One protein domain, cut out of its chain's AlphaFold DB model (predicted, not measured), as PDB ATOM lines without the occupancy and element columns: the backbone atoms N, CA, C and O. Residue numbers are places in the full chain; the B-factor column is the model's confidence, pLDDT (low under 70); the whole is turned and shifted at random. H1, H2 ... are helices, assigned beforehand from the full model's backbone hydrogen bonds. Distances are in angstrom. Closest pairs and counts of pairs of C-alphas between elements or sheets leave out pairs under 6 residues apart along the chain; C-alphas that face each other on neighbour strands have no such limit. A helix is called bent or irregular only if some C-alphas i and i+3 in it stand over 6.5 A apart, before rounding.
ATOM      1  N   ALA A 394     205.829 168.065 179.064       94.88
ATOM      2  CA  ALA A 394     206.804 169.152 178.970       94.88
ATOM      3  C   ALA A 394     206.254 170.463 179.564       94.88
ATOM      4  O   ALA A 394     206.927 171.104 180.374       94.88
ATOM      5  N   VAL A 395     205.001 170.813 179.259       95.62
ATOM      6  CA  VAL A 395     204.319 171.972 179.860       95.62
ATOM      7  C   VAL A 395     204.161 171.798 181.368       95.62
ATOM      8  O   VAL A 395     204.447 172.722 182.124       95.62
ATOM      9  N   GLN A 396     203.760 170.612 181.836       94.19
ATOM     10  CA  GLN A 396     203.668 170.324 183.273       94.19
ATOM     11  C   GLN A 396     205.027 170.474 183.967       94.19
ATOM     12  O   GLN A 396     205.104 171.041 185.054       94.19
ATOM     13  N   LEU A 397     206.105 170.008 183.334       95.38
ATOM     14  CA  LEU A 397     207.464 170.180 183.835       95.38
ATOM     15  C   LEU A 397     207.845 171.664 183.946       95.38
ATOM     16  O   LEU A 397     208.355 172.075 184.988       95.38
ATOM     17  N   ALA A 398     207.560 172.467 182.917       96.50
ATOM     18  CA  ALA A 398     207.803 173.909 182.934       96.50
ATOM     19  C   ALA A 398     207.007 174.611 184.047       96.50
ATOM     20  O   ALA A 398     207.586 175.370 184.824       96.50
ATOM     21  N   MET A 399     205.718 174.290 184.201       95.94
ATOM     22  CA  MET A 399     204.881 174.865 185.260       95.94
ATOM     23  C   MET A 399     205.385 174.513 186.665       95.94
ATOM     24  O   MET A 399     205.407 175.382 187.531       95.94
ATOM     25  N   ARG A 400     205.855 173.280 186.907       96.56
ATOM     26  CA  ARG A 400     206.452 172.895 188.204       96.56
ATOM     27  C   ARG A 400     207.704 173.717 188.522       96.56
ATOM     28  O   ARG A 400     207.882 174.165 189.653       96.56
ATOM     29  N   TRP A 401     208.565 173.952 187.534       96.62
ATOM     30  CA  TRP A 401     209.721 174.832 187.719       96.62
ATOM     31  C   TRP A 401     209.317 176.286 187.961       96.62
ATOM     32  O   TRP A 401     209.959 176.969 188.758       96.62
ATOM     33  N   GLU A 402     208.254 176.772 187.321       94.50
ATOM     34  CA  GLU A 402     207.727 178.117 187.569       94.50
ATOM     35  C   GLU A 402     207.177 178.276 188.986       94.50
ATOM     36  O   GLU A 402     207.509 179.264 189.648       94.50
ATOM     37  N   THR A 403     206.416 177.299 189.496       93.12
ATOM     38  CA  THR A 403     205.905 177.364 190.873       93.12
ATOM     39  C   THR A 403     207.039 177.307 191.898       93.12
ATOM     40  O   THR A 403     207.033 178.105 192.839       93.12
ATOM     41  N   LEU A 404     208.065 176.464 191.692       93.44
ATOM     42  CA  LEU A 404     209.276 176.472 192.529       93.44
ATOM     43  C   LEU A 404     210.024 177.800 192.445       93.44
ATOM     44  O   LEU A 404     210.437 178.348 193.467       93.44
ATOM     45  N   SER A 405     210.208 178.321 191.231       94.19
ATOM     46  CA  SER A 405     210.915 179.578 191.000       94.19
ATOM     47  C   SER A 405     210.238 180.718 191.747       94.19
ATOM     48  O   SER A 405     210.907 181.471 192.451       94.19
ATOM     49  N   ARG A 406     208.911 180.819 191.649       90.44
ATOM     50  CA  ARG A 406     208.127 181.829 192.362       90.44
ATOM     51  C   ARG A 406     208.275 181.714 193.879       90.44
ATOM     52  O   ARG A 406     208.400 182.736 194.544       90.44
ATOM     53  N   ALA A 407     208.288 180.493 194.409       88.31
ATOM     54  CA  ALA A 407     208.375 180.263 195.846       88.31
ATOM     55  C   ALA A 407     209.780 180.484 196.434       88.31
ATOM     56  O   ALA A 407     209.891 180.865 197.595       88.31
ATOM     57  N   LEU A 408     210.850 180.231 195.669       90.06
ATOM     58  CA  LEU A 408     212.211 180.150 196.222       90.06
ATOM     59  C   LEU A 408     213.188 181.217 195.719       90.06
ATOM     60  O   LEU A 408     214.116 181.563 196.442       90.06
ATOM     61  N   VAL A 409     213.034 181.749 194.503       91.44
ATOM     62  CA  VAL A 409     214.080 182.593 193.879       91.44
ATOM     63  C   VAL A 409     214.257 183.946 194.572       91.44
ATOM     64  O   VAL A 409     215.348 184.516 194.530       91.44
ATOM     65  N   HIS A 410     213.197 184.467 195.186       88.44
ATOM     66  CA  HIS A 410     213.211 185.750 195.895       88.44
ATOM     67  C   HIS A 410     213.356 185.601 197.413       88.44
ATOM     68  O   HIS A 410     213.403 186.608 198.116       88.44
ATOM     69  N   ASP A 411     213.440 184.370 197.916       88.38
ATOM     70  CA  ASP A 411     213.622 184.102 199.336       88.38
ATOM     71  C   ASP A 411     215.113 184.260 199.707       88.38
ATOM     72  O   ASP A 411     215.948 183.471 199.252       88.38
ATOM     73  N   PRO A 412     215.483 185.254 200.539       87.62
ATOM     74  CA  PRO A 412     216.877 185.512 200.897       87.62
ATOM     75  C   PRO A 412     217.506 184.395 201.743       87.62
ATOM     76  O   PRO A 412     218.729 184.358 201.877       87.62
ATOM     77  N   ALA A 413     216.705 183.490 202.317       88.00
ATOM     78  CA  ALA A 413     217.196 182.333 203.058       88.00
ATOM     79  C   ALA A 413     217.566 181.146 202.148       88.00
ATOM     80  O   ALA A 413     218.063 180.133 202.646       88.00
ATOM     81  N   VAL A 414     217.329 181.238 200.834       89.19
ATOM     82  CA  VAL A 414     217.731 180.212 199.865       89.19
ATOM     83  C   VAL A 414     219.154 180.504 199.360       89.19
ATOM     84  O   VAL A 414     219.410 181.605 198.869       89.19
ATOM     85  N   PRO A 415     220.099 179.542 199.442       90.75
ATOM     86  CA  PRO A 415     221.447 179.692 198.900       90.75
ATOM     87  C   PRO A 415     221.449 180.035 197.409       90.75
ATOM     88  O   PRO A 415     220.602 179.573 196.640       90.75
ATOM     89  N   ARG A 416     222.442 180.819 196.981       91.56
ATOM     90  CA  ARG A 416     222.539 181.310 195.596       91.56
ATOM     91  C   ARG A 416     222.666 180.174 194.588       91.56
ATOM     92  O   ARG A 416     222.125 180.273 193.493       91.56
ATOM     93  N   GLU A 417     223.347 179.105 194.970       90.44
ATOM     94  CA  GLU A 417     223.568 177.913 194.158       90.44
ATOM     95  C   GLU A 417     222.242 177.191 193.874       90.44
ATOM     96  O   GLU A 417     221.972 176.828 192.730       90.44
ATOM     97  N   VAL A 418     221.369 177.081 194.883       91.56
ATOM     98  CA  VAL A 418     220.010 176.533 194.735       91.56
ATOM     99  C   VAL A 418     219.173 177.423 193.818       91.56
ATOM    100  O   VAL A 418     218.508 176.935 192.905       91.56
ATOM    101  N   VAL A 419     219.226 178.744 194.022       93.69
ATOM    102  CA  VAL A 419     218.520 179.709 193.163       93.69
ATOM    103  C   VAL A 419     218.990 179.605 191.709       93.69
ATOM    104  O   VAL A 419     218.159 179.674 190.803       93.69
ATOM    105  N   SER A 420     220.295 179.429 191.474       93.38
ATOM    106  CA  SER A 420     220.850 179.247 190.128       93.38
ATOM    107  C   SER A 420     220.270 178.004 189.465       93.38
ATOM    108  O   SER A 420     219.666 178.125 188.406       93.38
ATOM    109  N   GLN A 421     220.341 176.846 190.129       93.81
ATOM    110  CA  GLN A 421     219.789 175.599 189.593       93.81
ATOM    111  C   GLN A 421     218.298 175.691 189.276       93.81
ATOM    112  O   GLN A 421     217.863 175.191 188.244       93.81
ATOM    113  N   ILE A 422     217.506 176.352 190.125       95.19
ATOM    114  CA  ILE A 422     216.072 176.537 189.867       95.19
ATOM    115  C   ILE A 422     215.846 177.407 188.628       95.19
ATOM    116  O   ILE A 422     214.967 177.112 187.816       95.19
ATOM    117  N   ARG A 423     216.633 178.475 188.453       95.62
ATOM    118  CA  ARG A 423     216.552 179.327 187.258       95.62
ATOM    119  C   ARG A 423     216.968 178.574 185.999       95.62
ATOM    120  O   ARG A 423     216.294 178.727 184.983       95.62
ATOM    121  N   ASP A 424     218.031 177.782 186.085       95.00
ATOM    122  CA  ASP A 424     218.542 176.972 184.982       95.00
ATOM    123  C   ASP A 424     217.533 175.885 184.594       95.00
ATOM    124  O   ASP A 424     217.083 175.853 183.454       95.00
ATOM    125  N   GLY A 425     217.041 175.102 185.559       95.56
ATOM    126  CA  GLY A 425     216.006 174.091 185.329       95.56
ATOM    127  C   GLY A 425     214.715 174.674 184.749       95.56
ATOM    128  O   GLY A 425     214.121 174.086 183.843       95.56
ATOM    129  N   ARG A 426     214.305 175.869 185.203       96.62
ATOM    130  CA  ARG A 426     213.166 176.593 184.618       96.62
ATOM    131  C   ARG A 426     213.429 176.995 183.172       96.62
ATOM    132  O   ARG A 426     212.555 176.786 182.337       96.62
ATOM    133  N   ARG A 427     214.591 177.585 182.874       96.56
ATOM    134  CA  ARG A 427     214.962 177.986 181.508       96.56
ATOM    135  C   ARG A 427     214.947 176.774 180.579       96.56
ATOM    136  O   ARG A 427     214.230 176.799 179.585       96.56
ATOM    137  N   ASP A 428     215.620 175.695 180.963       95.25
ATOM    138  CA  ASP A 428     215.730 174.479 180.156       95.25
ATOM    139  C   ASP A 428     214.360 173.822 179.897       95.25
ATOM    140  O   ASP A 428     214.121 173.251 178.831       95.25
ATOM    141  N   ALA A 429     213.435 173.882 180.863       96.06
ATOM    142  CA  ALA A 429     212.074 173.370 180.684       96.06
ATOM    143  C   ALA A 429     211.235 174.239 179.732       96.06
ATOM    144  O   ALA A 429     210.442 173.707 178.950       96.06
ATOM    145  N   VAL A 430     211.421 175.563 179.770       96.00
ATOM    146  CA  VAL A 430     210.746 176.505 178.863       96.00
ATOM    147  C   VAL A 430     211.279 176.369 177.439       96.00
ATOM    148  O   VAL A 430     210.476 176.203 176.524       96.00
ATOM    149  N   GLU A 431     212.600 176.331 177.252       95.31
ATOM    150  CA  GLU A 431     213.235 176.160 175.934       95.31
ATOM    151  C   GLU A 431     212.749 174.885 175.225       95.31
ATOM    152  O   GLU A 431     212.530 174.870 174.015       95.31
ATOM    153  N   ARG A 432     212.490 173.811 175.979       93.50
ATOM    154  CA  ARG A 432     211.909 172.573 175.428       93.50
ATOM    155  C   ARG A 432     210.482 172.739 174.950       93.50
ATOM    156  O   ARG A 432     210.122 172.143 173.940       93.50
ATOM    157  N   CYS A 433     209.676 173.521 175.661       95.38
ATOM    158  CA  CYS A 433     208.338 173.839 175.184       95.38
ATOM    159  C   CYS A 433     208.412 174.705 173.921       95.38
ATOM    160  O   CYS A 433     207.644 174.501 172.988       95.38
ATOM    161  N   GLU A 434     209.368 175.631 173.860       94.56
ATOM    162  CA  GLU A 434     209.582 176.530 172.721       94.56
ATOM    163  C   GLU A 434     210.141 175.825 171.474       94.56
ATOM    164  O   GLU A 434     209.978 176.327 170.363       94.56
ATOM    165  N   ALA A 435     210.704 174.622 171.620       92.94
ATOM    166  CA  ALA A 435     211.165 173.799 170.500       92.94
ATOM    167  C   ALA A 435     210.034 173.325 169.560       92.94
ATOM    168  O   ALA A 435     210.311 172.870 168.450       92.94
ATOM    169  N   SER A 436     208.768 173.420 169.981       93.88
ATOM    170  CA  SER A 436     207.593 173.095 169.168       93.88
ATOM    171  C   SER A 436     206.527 174.179 169.303       93.88
ATOM    172  O   SER A 436     206.119 174.517 170.411       93.88
ATOM    173  N   GLU A 437     205.988 174.674 168.185       94.69
ATOM    174  CA  GLU A 437     204.926 175.693 168.201       94.69
ATOM    175  C   GLU A 437     203.677 175.220 168.970       94.69
ATOM    176  O   GLU A 437     203.043 175.997 169.690       94.69
ATOM    177  N   SER A 438     203.320 173.931 168.866       93.25
ATOM    178  CA  SER A 438     202.180 173.367 169.601       93.25
ATOM    179  C   SER A 438     202.409 173.380 171.109       93.25
ATOM    180  O   SER A 438     201.498 173.743 171.858       93.25
ATOM    181  N   CYS A 439     203.619 173.027 171.543       95.75
ATOM    182  CA  CYS A 439     203.986 172.976 172.951       95.75
ATOM    183  C   CYS A 439     204.140 174.388 173.533       95.75
ATOM    184  O   CYS A 439     203.573 174.673 174.587       95.75
ATOM    185  N   ALA A 440     204.780 175.307 172.804       96.12
ATOM    186  CA  ALA A 440     204.915 176.714 173.179       96.12
ATOM    187  C   ALA A 440     203.548 177.376 173.403       96.12
ATOM    188  O   ALA A 440     203.314 178.030 174.422       96.12
ATOM    189  N   ARG A 441     202.600 177.138 172.487       95.44
ATOM    190  CA  ARG A 441     201.228 177.640 172.614       95.44
ATOM    191  C   ARG A 441     200.487 177.016 173.798       95.44
ATOM    192  O   ARG A 441     199.754 177.713 174.494       95.44
ATOM    193  N   MET A 442     200.686 175.722 174.054       95.88
ATOM    194  CA  MET A 442     200.111 175.057 175.227       95.88
ATOM    195  C   MET A 442     200.684 175.618 176.537       95.88
ATOM    196  O   MET A 442     199.926 175.841 177.482       95.88
ATOM    197  N   LEU A 443     201.988 175.903 176.589       96.31
ATOM    198  CA  LEU A 443     202.623 176.558 177.733       96.31
ATOM    199  C   LEU A 443     202.039 177.954 177.961       96.31
ATOM    200  O   LEU A 443     201.676 178.284 179.089       96.31
ATOM    201  N   GLN A 444     201.894 178.752 176.899       95.50
ATOM    202  CA  GLN A 444     201.280 180.078 176.976       95.50
ATOM    203  C   GLN A 444     199.874 180.007 177.581       95.50
ATOM    204  O   GLN A 444     199.606 180.666 178.582       95.50
ATOM    205  N   TRP A 445     198.996 179.166 177.033       95.25
ATOM    206  CA  TRP A 445     197.642 178.993 177.564       95.25
ATOM    207  C   TRP A 445     197.630 178.490 179.007       95.25
ATOM    208  O   TRP A 445     196.752 178.861 179.783       95.25
ATOM    209  N   THR A 446     198.605 177.665 179.388       95.38
ATOM    210  CA  THR A 446     198.719 177.183 180.767       95.38
ATOM    211  C   THR A 446     199.103 178.308 181.729       95.38
ATOM    212  O   THR A 446     198.484 178.446 182.784       95.38
ATOM    213  N   ARG A 447     200.038 179.185 181.339       94.69
ATOM    214  CA  ARG A 447     200.385 180.402 182.094       94.69
ATOM    215  C   ARG A 447     199.210 181.370 182.198       94.69
ATOM    216  O   ARG A 447     198.949 181.895 183.275       94.69
ATOM    217  N   GLU A 448     198.476 181.579 181.109       95.00
ATOM    218  CA  GLU A 448     197.279 182.432 181.089       95.00
ATOM    219  C   GLU A 448     196.175 181.852 181.990       95.00
ATOM    220  O   GLU A 448     195.565 182.570 182.779       95.00
ATOM    221  N   GLY A 449     195.965 180.534 181.961       94.19
ATOM    222  CA  GLY A 449     195.059 179.845 182.879       94.19
ATOM    223  C   GLY A 449     195.496 179.956 184.343       94.19
ATOM    224  O   GLY A 449     194.653 180.130 185.221       94.19
ATOM    225  N   ALA A 450     196.798 179.881 184.634       91.69
ATOM    226  CA  ALA A 450     197.336 180.119 185.975       91.69
ATOM    227  C   ALA A 450     197.093 181.571 186.426       91.69
ATOM    228  O   ALA A 450     196.525 181.789 187.493       91.69
ATOM    229  N   ALA A 451     197.401 182.550 185.572       91.62
ATOM    230  CA  ALA A 451     197.167 183.966 185.840       91.62
ATOM    231  C   ALA A 451     195.684 184.267 186.112       91.62
ATOM    232  O   ALA A 451     195.369 184.984 187.056       91.62
ATOM    233  N   PHE A 452     194.754 183.658 185.368       93.62
ATOM    234  CA  PHE A 452     193.309 183.822 185.583       93.62
ATOM    235  C   PHE A 452     192.838 183.413 186.987       93.62
ATOM    236  O   PHE A 452     191.845 183.932 187.513       93.62
ATOM    237  N   ARG A 453     193.523 182.447 187.604       89.94
ATOM    238  CA  ARG A 453     193.170 181.976 188.947       89.94
ATOM    239  C   ARG A 453     193.568 182.963 190.028       89.94
ATOM    240  O   ARG A 453     192.886 183.024 191.045       89.94
ATOM    241  N   GLU A 454     194.638 183.707 189.797       87.56
ATOM    242  CA  GLU A 454     195.246 184.593 190.789       87.56
ATOM    243  C   GLU A 454     194.808 186.043 190.611       87.56
ATOM    244  O   GLU A 454     194.570 186.745 191.588       87.56
ATOM    245  N   MET A 455     194.666 186.486 189.364       87.81
ATOM    246  CA  MET A 455     194.292 187.853 189.038       87.81
ATOM    247  C   MET A 455     192.794 188.092 189.252       87.81
ATOM    248  O   MET A 455     191.941 187.210 189.064       87.81
ATOM    249  N   ASP A 456     192.454 189.334 189.594       88.38
ATOM    250  CA  ASP A 456     191.084 189.806 189.453       88.38
ATOM    251  C   ASP A 456     190.688 189.854 187.965       88.38
ATOM    252  O   ASP A 456     191.529 189.887 187.060       88.38
ATOM    253  N   ARG A 457     189.378 189.833 187.696       85.38
ATOM    254  CA  ARG A 457     188.862 189.706 186.325       85.38
ATOM    255  C   ARG A 457     189.284 190.862 185.412       85.38
ATOM    256  O   ARG A 457     189.461 190.632 184.221       85.38
ATOM    257  N   PHE A 458     189.421 192.076 185.948       83.50
ATOM    258  CA  PHE A 458     189.688 193.271 185.151       83.50
ATOM    259  C   PHE A 458     191.177 193.393 184.847       83.50
ATOM    260  O   PHE A 458     191.540 193.646 183.700       83.50
ATOM    261  N   ALA A 459     192.043 193.131 185.833       85.81
ATOM    262  CA  ALA A 459     193.479 193.031 185.596       85.81
ATOM    263  C   ALA A 459     193.798 191.902 184.612       85.81
ATOM    264  O   ALA A 459     194.644 192.071 183.734       85.81
ATOM    265  N   PHE A 460     193.094 190.770 184.714       88.75
ATOM    266  CA  PHE A 460     193.240 189.679 183.759       88.75
ATOM    267  C   PHE A 460     192.816 190.091 182.344       88.75
ATOM    268  O   PHE A 460     193.558 189.854 181.397       88.75
ATOM    269  N   GLU A 461     191.651 190.722 182.179       90.38
ATOM    270  CA  GLU A 461     191.183 191.195 180.869       90.38
ATOM    271  C   GLU A 461     192.129 192.239 180.259       90.38
ATOM    272  O   GLU A 461     192.400 192.195 179.060       90.38
ATOM    273  N   ALA A 462     192.683 193.131 181.081       89.19
ATOM    274  CA  ALA A 462     193.670 194.112 180.643       89.19
ATOM    275  C   ALA A 462     194.984 193.456 180.184       89.19
ATOM    276  O   ALA A 462     195.553 193.868 179.173       89.19
ATOM    277  N   ALA A 463     195.461 192.435 180.904       88.12
ATOM    278  CA  ALA A 463     196.687 191.712 180.568       88.12
ATOM    279  C   ALA A 463     196.511 190.746 179.382       88.12
ATOM    280  O   ALA A 463     197.436 190.568 178.591       88.12
ATOM    281  N   PHE A 464     195.321 190.154 179.232       92.56
ATOM    282  CA  PHE A 464     195.008 189.155 178.208       92.56
ATOM    283  C   PHE A 464     193.694 189.484 177.471       92.56
ATOM    284  O   PHE A 464     192.699 188.761 177.615       92.56
ATOM    285  N   PRO A 465     193.659 190.537 176.628       89.62
ATOM    286  CA  PRO A 465     192.427 190.976 175.961       89.62
ATOM    287  C   PRO A 465     191.787 189.907 175.061       89.62
ATOM    288  O   PRO A 465     190.566 189.858 174.906       89.62
ATOM    289  N   HIS A 466     192.582 188.987 174.503       89.38
ATOM    290  CA  HIS A 466     192.087 187.841 173.723       89.38
ATOM    291  C   HIS A 466     191.272 186.838 174.556       89.38
ATOM    292  O   HIS A 466     190.590 185.974 173.997       89.38
ATOM    293  N   HIS A 467     191.290 186.969 175.882       92.25
ATOM    294  CA  HIS A 467     190.483 186.208 176.828       92.25
ATOM    295  C   HIS A 467     189.385 187.032 177.518       92.25
ATOM    296  O   HIS A 467     188.827 186.569 178.512       92.25
ATOM    297  N   ALA A 468     188.962 188.171 176.953       88.75
ATOM    298  CA  ALA A 468     187.842 188.972 177.477       88.75
ATOM    299  C   ALA A 468     186.570 188.143 177.754       88.75
ATOM    300  O   ALA A 468     185.879 188.332 178.752       88.75
ATOM    301  N   ARG A 469     186.289 187.122 176.931       90.25
ATOM    302  CA  ARG A 469     185.161 186.203 177.168       90.25
ATOM    303  C   ARG A 469     185.297 185.395 178.466       90.25
ATOM    304  O   ARG A 469     184.286 185.076 179.080       90.25
ATOM    305  N   ALA A 470     186.511 185.035 178.879       91.25
ATOM    306  CA  ALA A 470     186.743 184.353 180.153       91.25
ATOM    307  C   ALA A 470     186.427 185.278 181.337       91.25
ATOM    308  O   ALA A 470     185.752 184.857 182.275       91.25
ATOM    309  N   ALA A 471     186.841 186.546 181.253       89.69
ATOM    310  CA  ALA A 471     186.501 187.566 182.244       89.69
ATOM    311  C   ALA A 471     184.983 187.815 182.312       89.69
ATOM    312  O   ALA A 471     184.418 187.866 183.406       89.69
ATOM    313  N   ALA A 472     184.304 187.860 181.160       89.44
ATOM    314  CA  ALA A 472     182.847 187.981 181.087       89.44
ATOM    315  C   ALA A 472     182.121 186.799 181.759       89.44
ATOM    316  O   ALA A 472     181.252 187.023 182.598       89.44
ATOM    317  N   LEU A 473     182.532 185.554 181.475       92.25
ATOM    318  CA  LEU A 473     181.981 184.354 182.127       92.25
ATOM    319  C   LEU A 473     182.172 184.380 183.649       92.25
ATOM    320  O   LEU A 473     181.299 183.941 184.393       92.25
ATOM    321  N   MET A 474     183.299 184.911 184.130       92.75
ATOM    322  CA  MET A 474     183.502 185.098 185.567       92.75
ATOM    323  C   MET A 474     182.565 186.165 186.132       92.75
ATOM    324  O   MET A 474     182.058 186.010 187.238       92.75
ATOM    325  N   GLY A 475     182.304 187.237 185.381       86.81
ATOM    326  CA  GLY A 475     181.315 188.243 185.760       86.81
ATOM    327  C   GLY A 475     179.902 187.677 185.877       86.81
ATOM    328  O   GLY A 475     179.224 187.967 186.859       86.81
ATOM    329  N   GLU A 476     179.493 186.822 184.941       91.00
ATOM    330  CA  GLU A 476     178.221 186.089 185.015       91.00
ATOM    331  C   GLU A 476     178.167 185.180 186.252       91.00
ATOM    332  O   GLU A 476     177.170 185.178 186.969       91.00
ATOM    333  N   ALA A 477     179.257 184.467 186.559       90.56
ATOM    334  CA  ALA A 477     179.341 183.630 187.754       90.56
ATOM    335  C   ALA A 477     179.238 184.445 189.057       90.56
ATOM    336  O   ALA A 477     178.596 183.996 190.002       90.56
ATOM    337  N   VAL A 478     179.825 185.646 189.112       89.38
ATOM    338  CA  VAL A 478     179.679 186.560 190.261       89.38
ATOM    339  C   VAL A 478     178.220 186.946 190.478       89.38
ATOM    340  O   VAL A 478     177.758 186.889 191.610       89.38
ATOM    341  N   ILE A 479     177.489 187.262 189.408       87.81
ATOM    342  CA  ILE A 479     176.062 187.605 189.486       87.81
ATOM    343  C   ILE A 479     175.233 186.393 189.936       87.81
ATOM    344  O   ILE A 479     174.344 186.526 190.771       87.81
ATOM    345  N   GLU A 480     175.518 185.199 189.412       88.94
ATOM    346  CA  GLU A 480     174.794 183.981 189.802       88.94
ATOM    347  C   GLU A 480     175.042 183.613 191.274       88.94
ATOM    348  O   GLU A 480     174.116 183.211 191.977       88.94
ATOM    349  N   ALA A 481     176.267 183.819 191.768       89.69
ATOM    350  CA  ALA A 481     176.633 183.560 193.157       89.69
ATOM    351  C   ALA A 481     175.813 184.385 194.164       89.69
ATOM    352  O   ALA A 481     175.622 183.939 195.293       89.69
ATOM    353  N   GLU A 482     175.263 185.539 193.762       85.88
ATOM    354  CA  GLU A 482     174.398 186.380 194.610       85.88
ATOM    355  C   GLU A 482     173.091 185.683 195.028       85.88
ATOM    356  O   GLU A 482     172.408 186.142 195.949       85.88
ATOM    357  N   ARG A 483     172.722 184.584 194.360       90.56
ATOM    358  CA  ARG A 483     171.535 183.776 194.686       90.56
ATOM    359  C   ARG A 483     171.775 182.763 195.806       90.56
ATOM    360  O   ARG A 483     170.808 182.179 196.292       90.56
ATOM    361  N   HIS A 484     173.028 182.555 196.196       89.06
ATOM    362  CA  HIS A 484     173.448 181.567 197.185       89.06
ATOM    363  C   HIS A 484     173.781 182.212 198.535       89.06
ATOM    364  O   HIS A 484     173.985 183.424 198.634       89.06
ATOM    365  N   ASP A 485     173.858 181.401 199.593       93.00
ATOM    366  CA  ASP A 485     174.464 181.854 200.848       93.00
ATOM    367  C   ASP A 485     175.980 182.073 200.697       93.00
ATOM    368  O   ASP A 485     176.588 181.671 199.707       93.00
ATOM    369  N   ALA A 486     176.615 182.712 201.684       85.38
ATOM    370  CA  ALA A 486     178.027 183.088 201.592       85.38
ATOM    371  C   ALA A 486     178.979 181.893 201.373       85.38
ATOM    372  O   ALA A 486     179.927 182.001 200.596       85.38
ATOM    373  N   ALA A 487     178.732 180.753 202.025       89.31
ATOM    374  CA  ALA A 487     179.605 179.584 201.926       89.31
ATOM    375  C   ALA A 487     179.399 178.837 200.599       89.31
ATOM    376  O   ALA A 487     180.351 178.328 200.001       89.31
ATOM    377  N   GLU A 488     178.158 178.762 200.124       89.81
ATOM    378  CA  GLU A 488     177.813 178.216 198.814       89.81
ATOM    379  C   GLU A 488     178.324 179.092 197.669       89.81
ATOM    380  O   GLU A 488     178.927 178.564 196.734       89.81
ATOM    381  N   ALA A 489     178.162 180.413 197.771       85.25
ATOM    382  CA  ALA A 489     178.671 181.388 196.812       85.25
ATOM    383  C   ALA A 489     180.195 181.282 196.668       85.25
ATOM    384  O   ALA A 489     180.709 181.222 195.551       85.25
ATOM    385  N   GLU A 490     180.932 181.173 197.779       88.44
ATOM    386  CA  GLU A 490     182.388 181.008 197.744       88.44
ATOM    387  C   GLU A 490     182.800 179.709 197.029       88.44
ATOM    388  O   GLU A 490     183.672 179.718 196.151       88.44
ATOM    389  N   ARG A 491     182.148 178.583 197.353       90.44
ATOM    390  CA  ARG A 491     182.396 177.295 196.683       90.44
ATOM    391  C   ARG A 491     182.070 177.361 195.192       90.44
ATOM    392  O   ARG A 491     182.854 176.864 194.377       90.44
ATOM    393  N   PHE A 492     180.948 177.984 194.836       92.31
ATOM    394  CA  PHE A 492     180.518 178.161 193.454       92.31
ATOM    395  C   PHE A 492     181.528 178.994 192.661       92.31
ATOM    396  O   PHE A 492     181.993 178.547 191.614       92.31
ATOM    397  N   LEU A 493     181.943 180.152 193.179       90.38
ATOM    398  CA  LEU A 493     182.907 181.030 192.511       90.38
ATOM    399  C   LEU A 493     184.276 180.376 192.352       90.38
ATOM    400  O   LEU A 493     184.907 180.518 191.302       90.38
ATOM    401  N   ARG A 494     184.722 179.615 193.354       89.62
ATOM    402  CA  ARG A 494     185.956 178.826 193.268       89.62
ATOM    403  C   ARG A 494     185.870 177.785 192.150       89.62
ATOM    404  O   ARG A 494     186.797 177.668 191.351       89.62
ATOM    405  N   SER A 495     184.748 177.068 192.063       92.31
ATOM    406  CA  SER A 495     184.504 176.084 191.003       92.31
ATOM    407  C   SER A 495     184.412 176.738 189.620       92.31
ATOM    408  O   SER A 495     185.051 176.272 188.678       92.31
ATOM    409  N   ALA A 496     183.680 177.847 189.493       92.88
ATOM    410  CA  ALA A 496     183.539 178.593 188.246       92.88
ATOM    411  C   ALA A 496     184.895 179.100 187.737       92.88
ATOM    412  O   ALA A 496     185.232 178.881 186.570       92.88
ATOM    413  N   ARG A 497     185.702 179.700 188.619       93.94
ATOM    414  CA  ARG A 497     187.051 180.170 188.283       93.94
ATOM    415  C   ARG A 497     187.943 179.026 187.804       93.94
ATOM    416  O   ARG A 497     188.587 179.167 186.768       93.94
ATOM    417  N   GLU A 498     187.943 177.890 188.499       92.69
ATOM    418  CA  GLU A 498     188.731 176.722 188.091       92.69
ATOM    419  C   GLU A 498     188.271 176.162 186.736       92.69
ATOM    420  O   GLU A 498     189.100 175.888 185.868       92.69
ATOM    421  N   ASN A 499     186.961 176.061 186.505       94.00
ATOM    422  CA  ASN A 499     186.410 175.579 185.238       94.00
ATOM    423  C   ASN A 499     186.785 176.487 184.059       94.00
ATOM    424  O   ASN A 499     187.143 175.999 182.984       94.00
ATOM    425  N   ILE A 500     186.707 177.809 184.239       94.00
ATOM    426  CA  ILE A 500     187.090 178.770 183.200       94.00
ATOM    427  C   ILE A 500     188.600 178.699 182.951       94.00
ATOM    428  O   ILE A 500     189.008 178.606 181.794       94.00
ATOM    429  N   ALA A 501     189.416 178.656 184.006       93.75
ATOM    430  CA  ALA A 501     190.864 178.520 183.879       93.75
ATOM    431  C   ALA A 501     191.248 177.265 183.080       93.75
ATOM    432  O   ALA A 501     191.998 177.364 182.115       93.75
ATOM    433  N   GLN A 502     190.653 176.104 183.372       92.56
ATOM    434  CA  GLN A 502     190.906 174.872 182.610       92.56
ATOM    435  C   GLN A 502     190.535 174.988 181.125       92.56
ATOM    436  O   GLN A 502     191.173 174.368 180.271       92.56
ATOM    437  N   ARG A 503     189.508 175.775 180.780       93.94
ATOM    438  CA  ARG A 503     189.153 176.049 179.375       93.94
ATOM    439  C   ARG A 503     190.174 176.954 178.690       93.94
ATOM    440  O   ARG A 503     190.374 176.818 177.481       93.94
ATOM    441  N   ILE A 504     190.799 177.868 179.432       94.12
ATOM    442  CA  ILE A 504     191.929 178.665 178.940       94.12
ATOM    443  C   ILE A 504     193.113 177.736 178.669       94.12
ATOM    444  O   ILE A 504     193.573 177.705 177.536       94.12
ATOM    445  N   GLU A 505     193.501 176.887 179.627       92.38
ATOM    446  CA  GLU A 505     194.637 175.950 179.500       92.38
ATOM    447  C   GLU A 505     194.500 174.983 178.313       92.38
ATOM    448  O   GLU A 505     195.470 174.682 177.619       92.38
ATOM    449  N   ARG A 506     193.278 174.508 178.032       89.75
ATOM    450  CA  ARG A 506     192.987 173.657 176.862       89.75
ATOM    451  C   ARG A 506     192.982 174.434 175.540       89.75
ATOM    452  O   ARG A 506     192.832 173.834 174.474       89.75
ATOM    453  N   GLY A 507     193.074 175.760 175.579       88.69
ATOM    454  CA  GLY A 507     192.948 176.640 174.419       88.69
ATOM    455  C   GLY A 507     191.529 176.727 173.859       88.69
ATOM    456  O   GLY A 507     191.346 177.180 172.727       88.69
ATOM    457  N   ASP A 508     190.511 176.278 174.599       88.06
ATOM    458  CA  ASP A 508     189.114 176.351 174.154       88.06
ATOM    459  C   ASP A 508     188.687 177.815 174.021       88.06
ATOM    460  O   ASP A 508     188.049 178.194 173.039       88.06
ATOM    461  N   MET A 509     189.091 178.661 174.975       86.12
ATOM    462  CA  MET A 509     188.746 180.085 174.972       86.12
ATOM    463  C   MET A 509     189.362 180.829 173.781       86.12
ATOM    464  O   MET A 509     188.667 181.612 173.134       86.12
ATOM    465  N   ALA A 510     190.613 180.523 173.429       77.94
ATOM    466  CA  ALA A 510     191.277 181.090 172.254       77.94
ATOM    467  C   ALA A 510     190.633 180.605 170.940       77.94
ATOM    468  O   ALA A 510     190.361 181.401 170.041       77.94
ATOM    469  N   ARG A 511     190.310 179.306 170.839       80.62
ATOM    470  CA  ARG A 511     189.637 178.727 169.660       80.62
ATOM    471  C   ARG A 511     188.232 179.293 169.447       80.62
ATOM    472  O   ARG A 511     187.808 179.470 168.307       80.62
ATOM    473  N   ILE A 512     187.509 179.580 170.526       75.94
ATOM    474  CA  ILE A 512     186.185 180.210 170.481       75.94
ATOM    475  C   ILE A 512     186.289 181.685 170.061       75.94
ATOM    476  O   ILE A 512     185.476 182.140 169.253       75.94
ATOM    477  N   ALA A 513     187.284 182.418 170.569       72.31
ATOM    478  CA  ALA A 513     187.535 183.805 170.174       72.31
ATOM    479  C   ALA A 513     187.859 183.911 168.674       72.31
ATOM    480  O   ALA A 513     187.253 184.719 167.979       72.31
ATOM    481  N   ALA A 514     188.702 183.015 168.148       72.25
ATOM    482  CA  ALA A 514     189.055 182.971 166.726       72.25
ATOM    483  C   ALA A 514     187.873 182.641 165.787       72.25
ATOM    484  O   ALA A 514     187.926 182.944 164.598       72.25
ATOM    485  N   ARG A 515     186.808 182.006 166.299       71.44
ATOM    486  CA  ARG A 515     185.591 181.662 165.535       71.44
ATOM    487  C   ARG A 515     184.496 182.726 165.608       71.44
ATOM    488  O   ARG A 515     183.509 182.617 164.885       71.44
ATOM    489  N   SER A 516     184.630 183.713 166.491       56.22
ATOM    490  CA  SER A 516     183.636 184.776 166.646       56.22
ATOM    491  C   SER A 516     183.962 185.913 165.665       56.22
ATOM    492  O   SER A 516     185.111 186.351 165.637       56.22
TER     493      SER A 516
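Overview. This is residues 394 to 516 of the 527 residues of the protein "Zeta_toxin domain-containing protein" of Variovorax sp (UniProt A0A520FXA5). Two helical hairpins, H6 with H5 and H1 with H2, make the two ends of an open zigzag, and H3 runs through the middle from one to the other. H3 folds back from H2 at a corner like a V and packs on residues 497 to 505 of the longest helix, H6; the short H4 packs on H5, and the short H7 packs on residues 466 to 470 of H5. The printed part has 123 residues with seven named helices, H1 to H7 in order along the chain, and no named strand; its class is all helix. The whole is loose, with a radius of gyration of the C-alphas of 17.1 A and spans of 52 by 38 by 22 A.

Along the chain. H6, residues 486 to 505, is 28.5 A long and ends with C-alpha 505 at (194.637, 175.950, 179.500). H5, residues 465 to 481, is 24.5 A long and irregular: C-alphas 466 and 469 are 7.9 A apart, against about 5 A in a regular helix. H3 is residues 437 to 454, 26.1 A. H2 is residues 416 to 434, 26.7 A. H1, residues 394 to 408, 21.2 A, begins with C-alpha 394 at (206.804, 169.152, 178.970). H4 is residues 457 to 463. H7, residues 508 to 515, ends with C-alpha 515 at (185.591, 181.662, 165.535).

Arrangement. H6 and H5 touch as a hairpin, at a shallow tilt of 21 degrees, opposite ways; their closest C-alphas, Ala 481 and Ala 489, are 4.7 A apart. H6 touches H3 with residues 497 to 505 alone, at a shallow tilt of 15 degrees, opposite ways, closest at the C-alphas of Thr 446 and Glu 505, 4.4 A. H4 and H5 form a hairpin at 4 degrees, closest at the C-alphas of Arg 457 and Ala 471, 5.2 A. H7 touches H5 at a steep tilt of 61 degrees, closest at the C-alphas of His 467 and Met 509, 6.6 A. H2 and H3 touch only at the corner, closest at the C-alphas of Glu 434 and Ala 440, 4.7 A. Residues 394 to 399 of H1 touch H3 at a steep tilt of 41 degrees, closest at the C-alphas of Val 395 and Leu 443, 5.3 A. H1 and H2 form a hairpin at a shallow tilt of 26 degrees, closest at the C-alphas of Ala 398 and Ala 429, 4.9 A. H1 and H2 are apart from H4, H5, H6 and H7. Every O i to N i+4 pair is within hydrogen-bond range in H1, H2, H4, H6 and H7; in H3 it is 12 of 14 and in H5 11 of 13.

Size, cuts and confidence. The two C-alphas farthest apart, of Glu 417 and Arg 483, are 52.4 A apart. The printed part has no cut and no long link. Residues 412 to 417, of which 416 and 417 belong to H2, stand free. The mean pLDDT of the printed part is 90.8, and residue 516 is under 70.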